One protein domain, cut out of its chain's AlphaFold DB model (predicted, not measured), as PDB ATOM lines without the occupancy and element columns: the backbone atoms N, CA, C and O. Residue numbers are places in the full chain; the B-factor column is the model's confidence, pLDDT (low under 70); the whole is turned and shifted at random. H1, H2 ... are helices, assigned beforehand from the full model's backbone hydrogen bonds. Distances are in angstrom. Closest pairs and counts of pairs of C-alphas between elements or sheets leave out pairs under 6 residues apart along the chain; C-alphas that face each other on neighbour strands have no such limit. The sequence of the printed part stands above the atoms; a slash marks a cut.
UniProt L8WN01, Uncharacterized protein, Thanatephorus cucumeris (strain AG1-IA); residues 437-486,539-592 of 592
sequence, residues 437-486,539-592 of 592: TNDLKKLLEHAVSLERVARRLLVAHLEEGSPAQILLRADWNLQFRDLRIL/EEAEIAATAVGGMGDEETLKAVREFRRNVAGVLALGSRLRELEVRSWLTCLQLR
ATOM      1  N   THR A 437     260.501 189.799 217.914       86.38
ATOM      2  CA  THR A 437     260.171 191.013 217.157       86.38
ATOM      3  C   THR A 437     258.661 191.235 217.078       86.38
ATOM      4  O   THR A 437     258.211 192.378 217.025       86.38
ATOM      5  N   ASN A 438     257.867 190.164 217.170       88.31
ATOM      6  CA  ASN A 438     256.410 190.240 217.226       88.31
ATOM      7  C   ASN A 438     255.888 190.833 218.543       88.31
ATOM      8  O   ASN A 438     254.906 191.568 218.519       88.31
ATOM      9  N   ASP A 439     256.525 190.540 219.680       87.44
ATOM     10  CA  ASP A 439     256.128 191.113 220.973       87.44
ATOM     11  C   ASP A 439     256.492 192.608 221.035       87.44
ATOM     12  O   ASP A 439     255.694 193.409 221.517       87.44
ATOM     13  N   LEU A 440     257.636 193.005 220.457       88.25
ATOM     14  CA  LEU A 440     258.001 194.421 220.303       88.25
ATOM     15  C   LEU A 440     257.024 195.159 219.377       88.25
ATOM     16  O   LEU A 440     256.595 196.266 219.693       88.25
ATOM     17  N   LYS A 441     256.641 194.540 218.253       90.56
ATOM     18  CA  LYS A 441     255.664 195.114 217.323       90.56
ATOM     19  C   LYS A 441     254.310 195.330 218.002       90.56
ATOM     20  O   LYS A 441     253.765 196.423 217.915       90.56
ATOM     21  N   LYS A 442     253.814 194.335 218.743       90.62
ATOM     22  CA  LYS A 442     252.566 194.453 219.517       90.62
ATOM     23  C   LYS A 442     252.655 195.518 220.609       90.62
ATOM     24  O   LYS A 442     251.684 196.230 220.844       90.62
ATOM     25  N   LEU A 443     253.809 195.648 221.270       91.19
ATOM     26  CA  LEU A 443     254.023 196.695 222.271       91.19
ATOM     27  C   LEU A 443     253.923 198.078 221.624       91.19
ATOM     28  O   LEU A 443     253.242 198.953 222.155       91.19
ATOM     29  N   LEU A 444     254.575 198.252 220.474       89.69
ATOM     30  CA  LEU A 444     254.543 199.497 219.719       89.69
ATOM     31  C   LEU A 444     253.123 199.817 219.232       89.69
ATOM     32  O   LEU A 444     252.673 200.945 219.391       89.69
ATOM     33  N   GLU A 445     252.387 198.826 218.723       89.94
ATOM     34  CA  GLU A 445     250.981 198.980 218.318       89.94
ATOM     35  C   GLU A 445     250.095 199.438 219.488       89.94
ATOM     36  O   GLU A 445     249.319 200.384 219.340       89.94
ATOM     37  N   HIS A 446     250.245 198.837 220.675       91.62
ATOM     38  CA  HIS A 446     249.509 199.270 221.863       91.62
ATOM     39  C   HIS A 446     249.924 200.661 222.348       91.62
ATOM     40  O   HIS A 446     249.056 201.426 222.761       91.62
ATOM     41  N   ALA A 447     251.210 201.014 222.283       88.75
ATOM     42  CA  ALA A 447     251.697 202.337 222.669       88.75
ATOM     43  C   ALA A 447     251.164 203.438 221.736       88.75
ATOM     44  O   ALA A 447     250.674 204.462 222.208       88.75
ATOM     45  N   VAL A 448     251.175 203.196 220.422       87.19
ATOM     46  CA  VAL A 448     250.626 204.123 219.420       87.19
ATOM     47  C   VAL A 448     249.110 204.265 219.577       87.19
ATOM     48  O   VAL A 448     248.577 205.374 219.541       87.19
ATOM     49  N   SER A 449     248.400 203.152 219.791       88.94
ATOM     50  CA  SER A 449     246.953 203.182 220.034       88.94
ATOM     51  C   SER A 449     246.615 203.912 221.340       88.94
ATOM     52  O   SER A 449     245.687 204.720 221.383       88.94
ATOM     53  N   LEU A 450     247.415 203.712 222.393       92.50
ATOM     54  CA  LEU A 450     247.276 204.419 223.665       92.50
ATOM     55  C   LEU A 450     247.413 205.933 223.492       92.50
ATOM     56  O   LEU A 450     246.555 206.677 223.963       92.50
ATOM     57  N   GLU A 451     248.462 206.381 222.801       91.06
ATOM     58  CA  GLU A 451     248.695 207.799 222.534       91.06
ATOM     59  C   GLU A 451     247.529 208.418 221.752       91.06
ATOM     60  O   GLU A 451     247.023 209.480 222.125       91.06
ATOM     61  N   ARG A 452     247.050 207.730 220.709       87.19
ATOM     62  CA  ARG A 452     245.922 208.191 219.890       87.19
ATOM     63  C   ARG A 452     244.659 208.389 220.729       87.19
ATOM     64  O   ARG A 452     244.010 209.430 220.625       87.19
ATOM     65  N   VAL A 453     244.315 207.413 221.567       89.88
ATOM     66  CA  VAL A 453     243.117 207.485 222.416       89.88
ATOM     67  C   VAL A 453     243.276 208.545 223.510       89.88
ATOM     68  O   VAL A 453     242.338 209.297 223.769       89.88
ATOM     69  N   ALA A 454     244.465 208.669 224.109       90.50
ATOM     70  CA  ALA A 454     244.757 209.688 225.118       90.50
ATOM     71  C   ALA A 454     244.582 211.107 224.565       90.50
ATOM     72  O   ALA A 454     243.938 211.943 225.198       90.50
ATOM     73  N   ARG A 455     245.107 211.368 223.360       88.25
ATOM     74  CA  ARG A 455     244.963 212.658 222.671       88.25
ATOM     75  C   ARG A 455     243.506 212.965 222.337       88.25
ATOM     76  O   ARG A 455     243.068 214.084 222.584       88.25
ATOM     77  N   ARG A 456     242.739 211.982 221.842       86.94
ATOM     78  CA  ARG A 456     241.294 212.143 221.586       86.94
ATOM     79  C   ARG A 456     240.532 212.508 222.861       86.94
ATOM     80  O   ARG A 456     239.770 213.469 222.853       86.94
ATOM     81  N   LEU A 457     240.795 211.803 223.964       89.06
ATOM     82  CA  LEU A 457     240.194 212.103 225.268       89.06
ATOM     83  C   LEU A 457     240.563 213.508 225.763       89.06
ATOM     84  O   LEU A 457     239.681 214.238 226.210       89.06
ATOM     85  N   LEU A 458     241.833 213.907 225.643       90.88
ATOM     86  CA  LEU A 458     242.314 215.240 226.022       90.88
ATOM     87  C   LEU A 458     241.645 216.352 225.211       90.88
ATOM     88  O   LEU A 458     241.141 217.307 225.791       90.88
ATOM     89  N   VAL A 459     241.603 216.231 223.882       88.00
ATOM     90  CA  VAL A 459     241.005 217.252 223.004       88.00
ATOM     91  C   VAL A 459     239.499 217.388 223.239       88.00
ATOM     92  O   VAL A 459     238.985 218.505 223.166       88.00
ATOM     93  N   ALA A 460     238.815 216.281 223.547       86.19
ATOM     94  CA  ALA A 460     237.381 216.259 223.821       86.19
ATOM     95  C   ALA A 460     236.993 216.919 225.156       86.19
ATOM     96  O   ALA A 460     235.895 217.450 225.260       86.19
ATOM     97  N   HIS A 461     237.875 216.901 226.163       86.69
ATOM     98  CA  HIS A 461     237.593 217.468 227.493       86.69
ATOM     99  C   HIS A 461     238.148 218.882 227.695       86.69
ATOM    100  O   HIS A 461     237.933 219.487 228.746       86.69
ATOM    101  N   LEU A 462     238.897 219.412 226.727       87.62
ATOM    102  CA  LEU A 462     239.344 220.797 226.766       87.62
ATOM    103  C   LEU A 462     238.221 221.723 226.306       87.62
ATOM    104  O   LEU A 462     237.544 221.439 225.321       87.62
ATOM    105  N   GLU A 463     238.072 222.846 227.011       84.19
ATOM    106  CA  GLU A 463     237.092 223.881 226.683       84.19
ATOM    107  C   GLU A 463     237.255 224.308 225.220       84.19
ATOM    108  O   GLU A 463     238.378 224.541 224.743       84.19
ATOM    109  N   GLU A 464     236.132 224.350 224.505       82.25
ATOM    110  CA  GLU A 464     236.129 224.576 223.071       82.25
ATOM    111  C   GLU A 464     236.680 225.970 222.744       82.25
ATOM    112  O   GLU A 464     236.255 226.981 223.301       82.25
ATOM    113  N   GLY A 465     237.692 226.025 221.876       72.94
ATOM    114  CA  GLY A 465     238.397 227.266 221.545       72.94
ATOM    115  C   GLY A 465     239.485 227.676 222.545       72.94
ATOM    116  O   GLY A 465     240.134 228.706 222.345       72.94
ATOM    117  N   SER A 466     239.751 226.877 223.585       80.00
ATOM    118  CA  SER A 466     240.884 227.140 224.474       80.00
ATOM    119  C   SER A 466     242.220 227.065 223.708       80.00
ATOM    120  O   SER A 466     242.398 226.202 222.841       80.00
ATOM    121  N   PRO A 467     243.214 227.916 224.037       68.88
ATOM    122  CA  PRO A 467     244.529 227.881 223.391       68.88
ATOM    123  C   PRO A 467     245.204 226.505 223.463       68.88
ATOM    124  O   PRO A 467     245.879 226.098 222.521       68.88
ATOM    125  N   ALA A 468     244.984 225.764 224.555       76.19
ATOM    126  CA  ALA A 468     245.485 224.404 224.727       76.19
ATOM    127  C   ALA A 468     244.847 223.423 223.731       76.19
ATOM    128  O   ALA A 468     245.553 222.605 223.142       76.19
ATOM    129  N   GLN A 469     243.535 223.531 223.493       85.88
ATOM    130  CA  GLN A 469     242.844 222.710 222.502       85.88
ATOM    131  C   GLN A 469     243.336 223.026 221.086       85.88
ATOM    132  O   GLN A 469     243.616 222.109 220.317       85.88
ATOM    133  N   ILE A 470     243.497 224.312 220.751       73.25
ATOM    134  CA  ILE A 470     244.010 224.750 219.445       73.25
ATOM    135  C   ILE A 470     245.430 224.216 219.219       73.25
ATOM    136  O   ILE A 470     245.724 223.685 218.148       73.25
ATOM    137  N   LEU A 471     246.296 224.305 220.230       73.69
ATOM    138  CA  LEU A 471     247.682 223.845 220.144       73.69
ATOM    139  C   LEU A 471     247.767 222.320 220.006       73.69
ATOM    140  O   LEU A 471     248.506 221.834 219.154       73.69
ATOM    141  N   LEU A 472     246.968 221.563 220.764       81.50
ATOM    142  CA  LEU A 472     246.909 220.102 220.636       81.50
ATOM    143  C   LEU A 472     246.319 219.647 219.296       81.50
ATOM    144  O   LEU A 472     246.791 218.663 218.729       81.50
ATOM    145  N   ARG A 473     245.330 220.369 218.749       78.56
ATOM    146  CA  ARG A 473     244.822 220.118 217.389       78.56
ATOM    147  C   ARG A 473     245.888 220.400 216.331       78.56
ATOM    148  O   ARG A 473     246.035 219.617 215.396       78.56
ATOM    149  N   ALA A 474     246.639 221.491 216.475       73.12
ATOM    150  CA  ALA A 474     247.722 221.835 215.558       73.12
ATOM    151  C   ALA A 474     248.855 220.796 215.591       73.12
ATOM    152  O   ALA A 474     249.303 220.358 214.533       73.12
ATOM    153  N   ASP A 475     249.265 220.364 216.787       80.88
ATOM    154  CA  ASP A 475     250.268 219.308 216.968       80.88
ATOM    155  C   ASP A 475     249.801 217.979 216.361       80.88
ATOM    156  O   ASP A 475     250.537 217.346 215.607       80.88
ATOM    157  N   TRP A 476     248.545 217.582 216.596       78.44
ATOM    158  CA  TRP A 476     247.986 216.372 215.989       78.44
ATOM    159  C   TRP A 476     247.987 216.449 214.455       78.44
ATOM    160  O   TRP A 476     248.455 215.521 213.793       78.44
ATOM    161  N   ASN A 477     247.550 217.567 213.874       74.44
ATOM    162  CA  ASN A 477     247.582 217.754 212.422       74.44
ATOM    163  C   ASN A 477     249.006 217.668 211.851       74.44
ATOM    164  O   ASN A 477     249.200 217.106 210.770       74.44
ATOM    165  N   LEU A 478     250.005 218.194 212.571       74.00
ATOM    166  CA  LEU A 478     251.410 218.100 212.177       74.00
ATOM    167  C   LEU A 478     251.888 216.642 212.181       74.00
ATOM    168  O   LEU A 478     252.396 216.159 211.172       74.00
ATOM    169  N   GLN A 479     251.643 215.910 213.270       76.56
ATOM    170  CA  GLN A 479     252.043 214.505 213.392       76.56
ATOM    171  C   GLN A 479     251.375 213.602 212.356       76.56
ATOM    172  O   GLN A 479     251.994 212.675 211.835       76.56
ATOM    173  N   PHE A 480     250.108 213.867 212.043       74.81
ATOM    174  CA  PHE A 480     249.386 213.112 211.028       74.81
ATOM    175  C   PHE A 480     249.978 213.339 209.632       74.81
ATOM    176  O   PHE A 480     250.150 212.393 208.862       74.81
ATOM    177  N   ARG A 481     250.371 214.583 209.329       72.94
ATOM    178  CA  ARG A 481     251.067 214.917 208.083       72.94
ATOM    179  C   ARG A 481     252.418 214.209 207.982       72.94
ATOM    180  O   ARG A 481     252.721 213.664 206.922       72.94
ATOM    181  N   ASP A 482     253.186 214.169 209.066       78.19
ATOM    182  CA  ASP A 482     254.483 213.485 209.107       78.19
ATOM    183  C   ASP A 482     254.331 211.967 208.932       78.19
ATOM    184  O   ASP A 482     255.059 211.350 208.152       78.19
ATOM    185  N   LEU A 483     253.330 211.359 209.579       74.31
ATOM    186  CA  LEU A 483     253.013 209.941 209.388       74.31
ATOM    187  C   LEU A 483     252.646 209.621 207.938       74.31
ATOM    188  O   LEU A 483     253.090 208.600 207.412       74.31
ATOM    189  N   ARG A 484     251.886 210.498 207.271       78.06
ATOM    190  CA  ARG A 484     251.526 210.332 205.857       78.06
ATOM    191  C   ARG A 484     252.762 210.367 204.953       78.06
ATOM    192  O   ARG A 484     252.867 209.557 204.032       78.06
ATOM    193  N   ILE A 485     253.719 211.252 205.243       80.88
ATOM    194  CA  ILE A 485     255.000 211.321 204.521       80.88
ATOM    195  C   ILE A 485     255.764 210.001 204.696       80.88
ATOM    196  O   ILE A 485     256.106 209.362 203.701       80.88
ATOM    197  N   LEU A 486     255.919 209.517 205.932       74.81
ATOM    198  CA  LEU A 486     256.626 208.260 206.215       74.81
ATOM    199  C   LEU A 486     255.964 207.033 205.568       74.81
ATOM    200  O   LEU A 486     256.647 206.133 205.067       74.81
ATOM    201  N   GLU A 539     237.807 207.628 207.109       67.81
ATOM    202  CA  GLU A 539     238.363 207.715 208.468       67.81
ATOM    203  C   GLU A 539     238.785 209.160 208.817       67.81
ATOM    204  O   GLU A 539     238.588 209.616 209.944       67.81
ATOM    205  N   GLU A 540     239.294 209.931 207.847       61.75
ATOM    206  CA  GLU A 540     239.587 211.364 208.013       61.75
ATOM    207  C   GLU A 540     238.318 212.207 208.192       61.75
ATOM    208  O   GLU A 540     238.297 213.111 209.036       61.75
ATOM    209  N   ALA A 541     237.247 211.899 207.458       69.00
ATOM    210  CA  ALA A 541     235.959 212.572 207.607       69.00
ATOM    211  C   ALA A 541     235.308 212.276 208.971       69.00
ATOM    212  O   ALA A 541     234.773 213.189 209.604       69.00
ATOM    213  N   GLU A 542     235.413 211.040 209.469       65.62
ATOM    214  CA  GLU A 542     234.927 210.651 210.802       65.62
ATOM    215  C   GLU A 542     235.719 211.356 211.923       65.62
ATOM    216  O   GLU A 542     235.141 211.820 212.911       65.62
ATOM    217  N   ILE A 543     237.035 211.523 211.750       60.94
ATOM    218  CA  ILE A 543     237.909 212.236 212.698       60.94
ATOM    219  C   ILE A 543     237.642 213.746 212.693       60.94
ATOM    220  O   ILE A 543     237.601 214.373 213.753       60.94
ATOM    221  N   ALA A 544     237.435 214.344 211.519       61.44
ATOM    222  CA  ALA A 544     237.087 215.759 211.408       61.44
ATOM    223  C   ALA A 544     235.699 216.048 212.003       61.44
ATOM    224  O   ALA A 544     235.521 217.067 212.673       61.44
ATOM    225  N   ALA A 545     234.738 215.136 211.824       63.81
ATOM    226  CA  ALA A 545     233.404 215.246 212.409       63.81
ATOM    227  C   ALA A 545     233.430 215.133 213.945       63.81
ATOM    228  O   ALA A 545     232.838 215.967 214.632       63.81
ATOM    229  N   THR A 546     234.187 214.180 214.501       57.62
ATOM    230  CA  THR A 546     234.362 214.051 215.964       57.62
ATOM    231  C   THR A 546     235.152 215.209 216.579       57.62
ATOM    232  O   THR A 546     234.934 215.557 217.738       57.62
ATOM    233  N   ALA A 547     236.026 215.871 215.817       56.38
ATOM    234  CA  ALA A 547     236.759 217.044 216.290       56.38
ATOM    235  C   ALA A 547     235.895 218.316 216.403       56.38
ATOM    236  O   ALA A 547     236.294 219.250 217.097       56.38
ATOM    237  N   VAL A 548     234.739 218.391 215.741       57.31
ATOM    238  CA  VAL A 548     233.871 219.589 215.749       57.31
ATOM    239  C   VAL A 548     232.626 219.401 216.629       57.31
ATOM    240  O   VAL A 548     232.028 220.385 217.041       57.31
ATOM    241  N   GLY A 549     232.243 218.162 216.952       65.44
ATOM    242  CA  GLY A 549     230.969 217.870 217.629       65.44
ATOM    243  C   GLY A 549     230.983 217.775 219.159       65.44
ATOM    244  O   GLY A 549     229.911 217.677 219.748       65.44
ATOM    245  N   GLY A 550     232.149 217.778 219.812       72.75
ATOM    246  CA  GLY A 550     232.256 217.285 221.192       72.75
ATOM    247  C   GLY A 550     232.024 215.766 221.248       72.75
ATOM    248  O   GLY A 550     231.203 215.214 220.522       72.75
ATOM    249  N   MET A 551     232.792 215.049 222.066       84.31
ATOM    250  CA  MET A 551     232.639 213.594 222.175       84.31
ATOM    251  C   MET A 551     231.475 213.300 223.124       84.31
ATOM    252  O   MET A 551     231.521 213.708 224.284       84.31
ATOM    253  N   GLY A 552     230.428 212.621 222.649       89.00
ATOM    254  CA  GLY A 552     229.275 212.285 223.493       89.00
ATOM    255  C   GLY A 552     229.670 211.400 224.684       89.00
ATOM    256  O   GLY A 552     230.701 210.726 224.648       89.00
ATOM    257  N   ASP A 553     228.854 211.353 225.740       87.75
ATOM    258  CA  ASP A 553     229.175 210.588 226.959       87.75
ATOM    259  C   ASP A 553     229.442 209.095 226.673       87.75
ATOM    260  O   ASP A 553     230.387 208.511 227.208       87.75
ATOM    261  N   GLU A 554     228.679 208.476 225.765       90.12
ATOM    262  CA  GLU A 554     228.881 207.069 225.385       90.12
ATOM    263  C   GLU A 554     230.181 206.857 224.590       90.12
ATOM    264  O   GLU A 554     230.920 205.897 224.830       90.12
ATOM    265  N   GLU A 555     230.510 207.775 223.678       88.75
ATOM    266  CA  GLU A 555     231.776 207.754 222.936       88.75
ATOM    267  C   GLU A 555     232.964 207.966 223.874       88.75
ATOM    268  O   GLU A 555     233.983 207.282 223.759       88.75
ATOM    269  N   THR A 556     232.797 208.836 224.868       87.50
ATOM    270  CA  THR A 556     233.772 209.066 225.929       87.50
ATOM    271  C   THR A 556     234.015 207.793 226.728       87.50
ATOM    272  O   THR A 556     235.162 207.368 226.886       87.50
ATOM    273  N   LEU A 557     232.957 207.109 227.165       87.62
ATOM    274  CA  LEU A 557     233.073 205.830 227.870       87.62
ATOM    275  C   LEU A 557     233.702 204.737 226.997       87.62
ATOM    276  O   LEU A 557     234.448 203.891 227.503       87.62
ATOM    277  N   LYS A 558     233.428 204.728 225.690       92.44
ATOM    278  CA  LYS A 558     234.058 203.809 224.730       92.44
ATOM    279  C   LYS A 558     235.555 204.097 224.584       92.44
ATOM    280  O   LYS A 558     236.356 203.167 224.705       92.44
ATOM    281  N   ALA A 559     235.944 205.361 224.429       87.06
ATOM    282  CA  ALA A 559     237.339 205.787 224.358       87.06
ATOM    283  C   ALA A 559     238.097 205.481 225.662       87.06
ATOM    284  O   ALA A 559     239.211 204.966 225.627       87.06
ATOM    285  N   VAL A 560     237.480 205.681 226.832       88.12
ATOM    286  CA  VAL A 560     238.078 205.307 228.128       88.12
ATOM    287  C   VAL A 560     238.282 203.790 228.240       88.12
ATOM    288  O   VAL A 560     239.326 203.341 228.726       88.12
ATOM    289  N   ARG A 561     237.326 202.974 227.772       90.56
ATOM    290  CA  ARG A 561     237.476 201.506 227.724       90.56
ATOM    291  C   ARG A 561     238.640 201.089 226.822       90.56
ATOM    292  O   ARG A 561     239.426 200.216 227.197       90.56
ATOM    293  N   GLU A 562     238.781 201.728 225.665       90.19
ATOM    294  CA  GLU A 562     239.875 201.475 224.724       90.19
ATOM    295  C   GLU A 562     241.238 201.899 225.289       90.19
ATOM    296  O   GLU A 562     242.197 201.126 225.236       90.19
ATOM    297  N   PHE A 563     241.302 203.061 225.945       92.25
ATOM    298  CA  PHE A 563     242.486 203.538 226.659       92.25
ATOM    299  C   PHE A 563     242.957 202.509 227.691       92.25
ATOM    300  O   PHE A 563     244.107 202.070 227.656       92.25
ATOM    301  N   ARG A 564     242.053 202.047 228.568       87.44
ATOM    302  CA  ARG A 564     242.365 201.041 229.600       87.44
ATOM    303  C   ARG A 564     242.873 199.733 228.996       87.44
ATOM    304  O   ARG A 564     243.832 199.159 229.510       87.44
ATOM    305  N   ARG A 565     242.269 199.274 227.892       92.06
ATOM    306  CA  ARG A 565     242.715 198.072 227.168       92.06
ATOM    307  C   ARG A 565     244.139 198.237 226.631       92.06
ATOM    308  O   ARG A 565     244.942 197.318 226.777       92.06
ATOM    309  N   ASN A 566     244.468 199.393 226.056       91.06
ATOM    310  CA  ASN A 566     245.808 199.662 225.537       91.06
ATOM    311  C   ASN A 566     246.856 199.786 226.649       91.06
ATOM    312  O   ASN A 566     247.928 199.197 226.523       91.06
ATOM    313  N   VAL A 567     246.537 200.446 227.772       88.06
ATOM    314  CA  VAL A 567     247.415 200.477 228.960       88.06
ATOM    315  C   VAL A 567     247.703 199.060 229.454       88.06
ATOM    316  O   VAL A 567     248.861 198.706 229.670       88.06
ATOM    317  N   ALA A 568     246.668 198.223 229.587       88.06
ATOM    318  CA  ALA A 568     246.833 196.833 230.001       88.06
ATOM    319  C   ALA A 568     247.722 196.042 229.023       88.06
ATOM    320  O   ALA A 568     248.585 195.286 229.463       88.06
ATOM    321  N   GLY A 569     247.569 196.264 227.712       90.81
ATOM    322  CA  GLY A 569     248.426 195.675 226.678       90.81
ATOM    323  C   GLY A 569     249.897 196.085 226.809       90.81
ATOM    324  O   GLY A 569     250.776 195.219 226.807       90.81
ATOM    325  N   VAL A 570     250.169 197.382 227.001       89.81
ATOM    326  CA  VAL A 570     251.532 197.907 227.214       89.81
ATOM    327  C   VAL A 570     252.157 197.322 228.480       89.81
ATOM    328  O   VAL A 570     253.301 196.872 228.446       89.81
ATOM    329  N   LEU A 571     251.414 197.272 229.590       85.88
ATOM    330  CA  LEU A 571     251.912 196.733 230.859       85.88
ATOM    331  C   LEU A 571     252.172 195.223 230.789       85.88
ATOM    332  O   LEU A 571     253.213 194.762 231.260       85.88
ATOM    333  N   ALA A 572     251.271 194.452 230.175       89.38
ATOM    334  CA  ALA A 572     251.430 193.007 230.030       89.38
ATOM    335  C   ALA A 572     252.648 192.652 229.162       89.38
ATOM    336  O   ALA A 572     253.462 191.804 229.539       89.38
ATOM    337  N   LEU A 573     252.820 193.329 228.022       90.81
ATOM    338  CA  LEU A 573     253.968 193.116 227.134       90.81
ATOM    339  C   LEU A 573     255.270 193.655 227.735       90.81
ATOM    340  O   LEU A 573     256.298 192.982 227.664       90.81
ATOM    341  N   GLY A 574     255.226 194.816 228.391       88.44
ATOM    342  CA  GLY A 574     256.368 195.392 229.098       88.44
ATOM    343  C   GLY A 574     256.862 194.496 230.233       88.44
ATOM    344  O   GLY A 574     258.066 194.289 230.370       88.44
ATOM    345  N   SER A 575     255.953 193.885 230.999       85.00
ATOM    346  CA  SER A 575     256.311 192.913 232.040       85.00
ATOM    347  C   SER A 575     256.998 191.678 231.455       85.00
ATOM    348  O   SER A 575     258.002 191.230 232.005       85.00
ATOM    349  N   ARG A 576     256.509 191.156 230.320       84.88
ATOM    350  CA  ARG A 576     257.149 190.027 229.623       84.88
ATOM    351  C   ARG A 576     258.561 190.385 229.156       84.88
ATOM    352  O   ARG A 576     259.471 189.589 229.347       84.88
ATOM    353  N   LEU A 577     258.767 191.585 228.610       84.06
ATOM    354  CA  LEU A 577     260.093 192.056 228.189       84.06
ATOM    355  C   LEU A 577     261.044 192.254 229.376       84.06
ATOM    356  O   LEU A 577     262.214 191.885 229.298       84.06
ATOM    357  N   ARG A 578     260.539 192.770 230.500       81.19
ATOM    358  CA  ARG A 578     261.338 192.970 231.715       81.19
ATOM    359  C   ARG A 578     261.733 191.653 232.380       81.19
ATOM    360  O   ARG A 578     262.816 191.560 232.948       81.19
ATOM    361  N   GLU A 579     260.897 190.621 232.286       78.31
ATOM    362  CA  GLU A 579     261.246 189.281 232.768       78.31
ATOM    363  C   GLU A 579     262.402 188.664 231.959       78.31
ATOM    364  O   GLU A 579     263.258 187.986 232.531       78.31
ATOM    365  N   LEU A 580     262.497 188.965 230.655       62.25
ATOM    366  CA  LEU A 580     263.654 188.584 229.832       62.25
ATOM    367  C   LEU A 580     264.927 189.316 230.274       62.25
ATOM    368  O   LEU A 580     265.999 188.712 230.323       62.25
ATOM    369  N   GLU A 581     264.807 190.590 230.650       62.62
ATOM    370  CA  GLU A 581     265.931 191.386 231.142       62.62
ATOM    371  C   GLU A 581     266.431 190.862 232.497       62.62
ATOM    372  O   GLU A 581     267.611 190.548 232.642       62.62
ATOM    373  N   VAL A 582     265.539 190.653 233.471       58.34
ATOM    374  CA  VAL A 582     265.905 190.153 234.811       58.34
ATOM    375  C   VAL A 582     266.535 188.757 234.745       58.34
ATOM    376  O   VAL A 582     267.515 188.499 235.447       58.34
ATOM    377  N   ARG A 583     266.052 187.869 233.863       57.06
ATOM    378  CA  ARG A 583     266.691 186.560 233.633       57.06
ATOM    379  C   ARG A 583     268.069 186.697 232.985       57.06
ATOM    380  O   ARG A 583     268.983 185.982 233.388       57.06
ATOM    381  N   SER A 584     268.261 187.632 232.051       50.06
ATOM    382  CA  SER A 584     269.579 187.912 231.462       50.06
ATOM    383  C   SER A 584     270.588 188.370 232.524       50.06
ATOM    384  O   SER A 584     271.691 187.826 232.603       50.06
ATOM    385  N   TRP A 585     270.176 189.263 233.430       46.66
ATOM    386  CA  TRP A 585     271.004 189.710 234.556       46.66
ATOM    387  C   TRP A 585     271.344 188.580 235.534       46.66
ATOM    388  O   TRP A 585     272.503 188.447 235.917       46.66
ATOM    389  N   LEU A 586     270.376 187.733 235.898       45.12
ATOM    390  CA  LEU A 586     270.598 186.574 236.776       45.12
ATOM    391  C   LEU A 586     271.528 185.525 236.151       45.12
ATOM    392  O   LEU A 586     272.375 184.969 236.848       45.12
ATOM    393  N   THR A 587     271.435 185.308 234.837       51.31
ATOM    394  CA  THR A 587     272.328 184.379 234.124       51.31
ATOM    395  C   THR A 587     273.753 184.942 234.044       51.31
ATOM    396  O   THR A 587     274.720 184.213 234.260       51.31
ATOM    397  N   CYS A 588     273.903 186.256 233.832       45.03
ATOM    398  CA  CYS A 588     275.196 186.943 233.933       45.03
ATOM    399  C   CYS A 588     275.773 186.937 235.357       45.03
ATOM    400  O   CYS A 588     276.994 186.967 235.504       45.03
ATOM    401  N   LEU A 589     274.926 186.894 236.389       43.03
ATOM    402  CA  LEU A 589     275.358 186.825 237.786       43.03
ATOM    403  C   LEU A 589     275.763 185.408 238.221       43.03
ATOM    404  O   LEU A 589     276.580 185.283 239.119       43.03
ATOM    405  N   GLN A 590     275.212 184.354 237.604       48.28
ATOM    406  CA  GLN A 590     275.593 182.957 237.875       48.28
ATOM    407  C   GLN A 590     276.828 182.483 237.091       48.28
ATOM    408  O   GLN A 590     277.446 181.494 237.471       48.28
ATOM    409  N   LEU A 591     277.191 183.165 236.000       46.78
ATOM    410  CA  LEU A 591     278.397 182.886 235.202       46.78
ATOM    411  C   LEU A 591     279.641 183.654 235.683       46.78
ATOM    412  O   LEU A 591     280.672 183.653 235.006       46.78
ATOM    413  N   ARG A 592     279.551 184.309 236.840       36.78
ATOM    414  CA  ARG A 592     280.626 185.060 237.485       36.78
ATOM    415  C   ARG A 592     280.804 184.561 238.908       36.78
ATOM    416  O   ARG A 592     281.973 184.541 239.349       36.78
TER     417      ARG A 592
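What this domain is: This is residues 437 to 486 and 539 to 592 of the 592 residues of an uncharacterized protein of Thanatephorus cucumeris (strain AG1-IA) (UniProt L8WN01). One long helix, H4, has H1 packed beside it; at the end of H1, H2 folds back as a helical hairpin and short H3 sits close by, while residues 477 to 486 of H2 and 578 to 592 stick out. The 104 printed residues, all helix in class, hold H1, H2, H3 and H4 in that order and no named strand. The whole is loose, with a radius of gyration of the C-alphas of 18.7 A, and spans 62 by 33 by 25 A.

Where its parts are: H4, residues 553 to 590, is 55.1 A long, from C-alpha 553 at (229.175, 210.588, 226.959). H1, residues 437 to 461, is 36.3 A long, from (260.171, 191.013, 217.157). H2 is residues 467 to 486, 28.7 A; H3 is residues 539 to 549, 15.5 A.

How they stand to each other: H4, with residues 556 to 574 alone, touches H1, closest C-alphas His 446 and Asn 566, 5.2 A; they run opposite ways at a shallow tilt of 34.9 degrees, only just short of steep. H1 touches H2, with residues 455 to 459 and 469 to 473 alone, closest C-alphas Val 459 and Gln 469, 5.8 A. H3 is close to H1 but not clearly touching, closest C-alphas Ala 460 and Ala 547, 7.6 A. H2 and H4 are apart. In H1, H2, H3 and H4 every O i to N i+4 pair is within hydrogen-bond range.

The domain as a whole: Residues 487 to 538 are not printed; C-alphas 486 and 539 are 18.4 A apart across the cut. Confidence is low, under 70, at residues 467, 539 to 549 and 580 to 592.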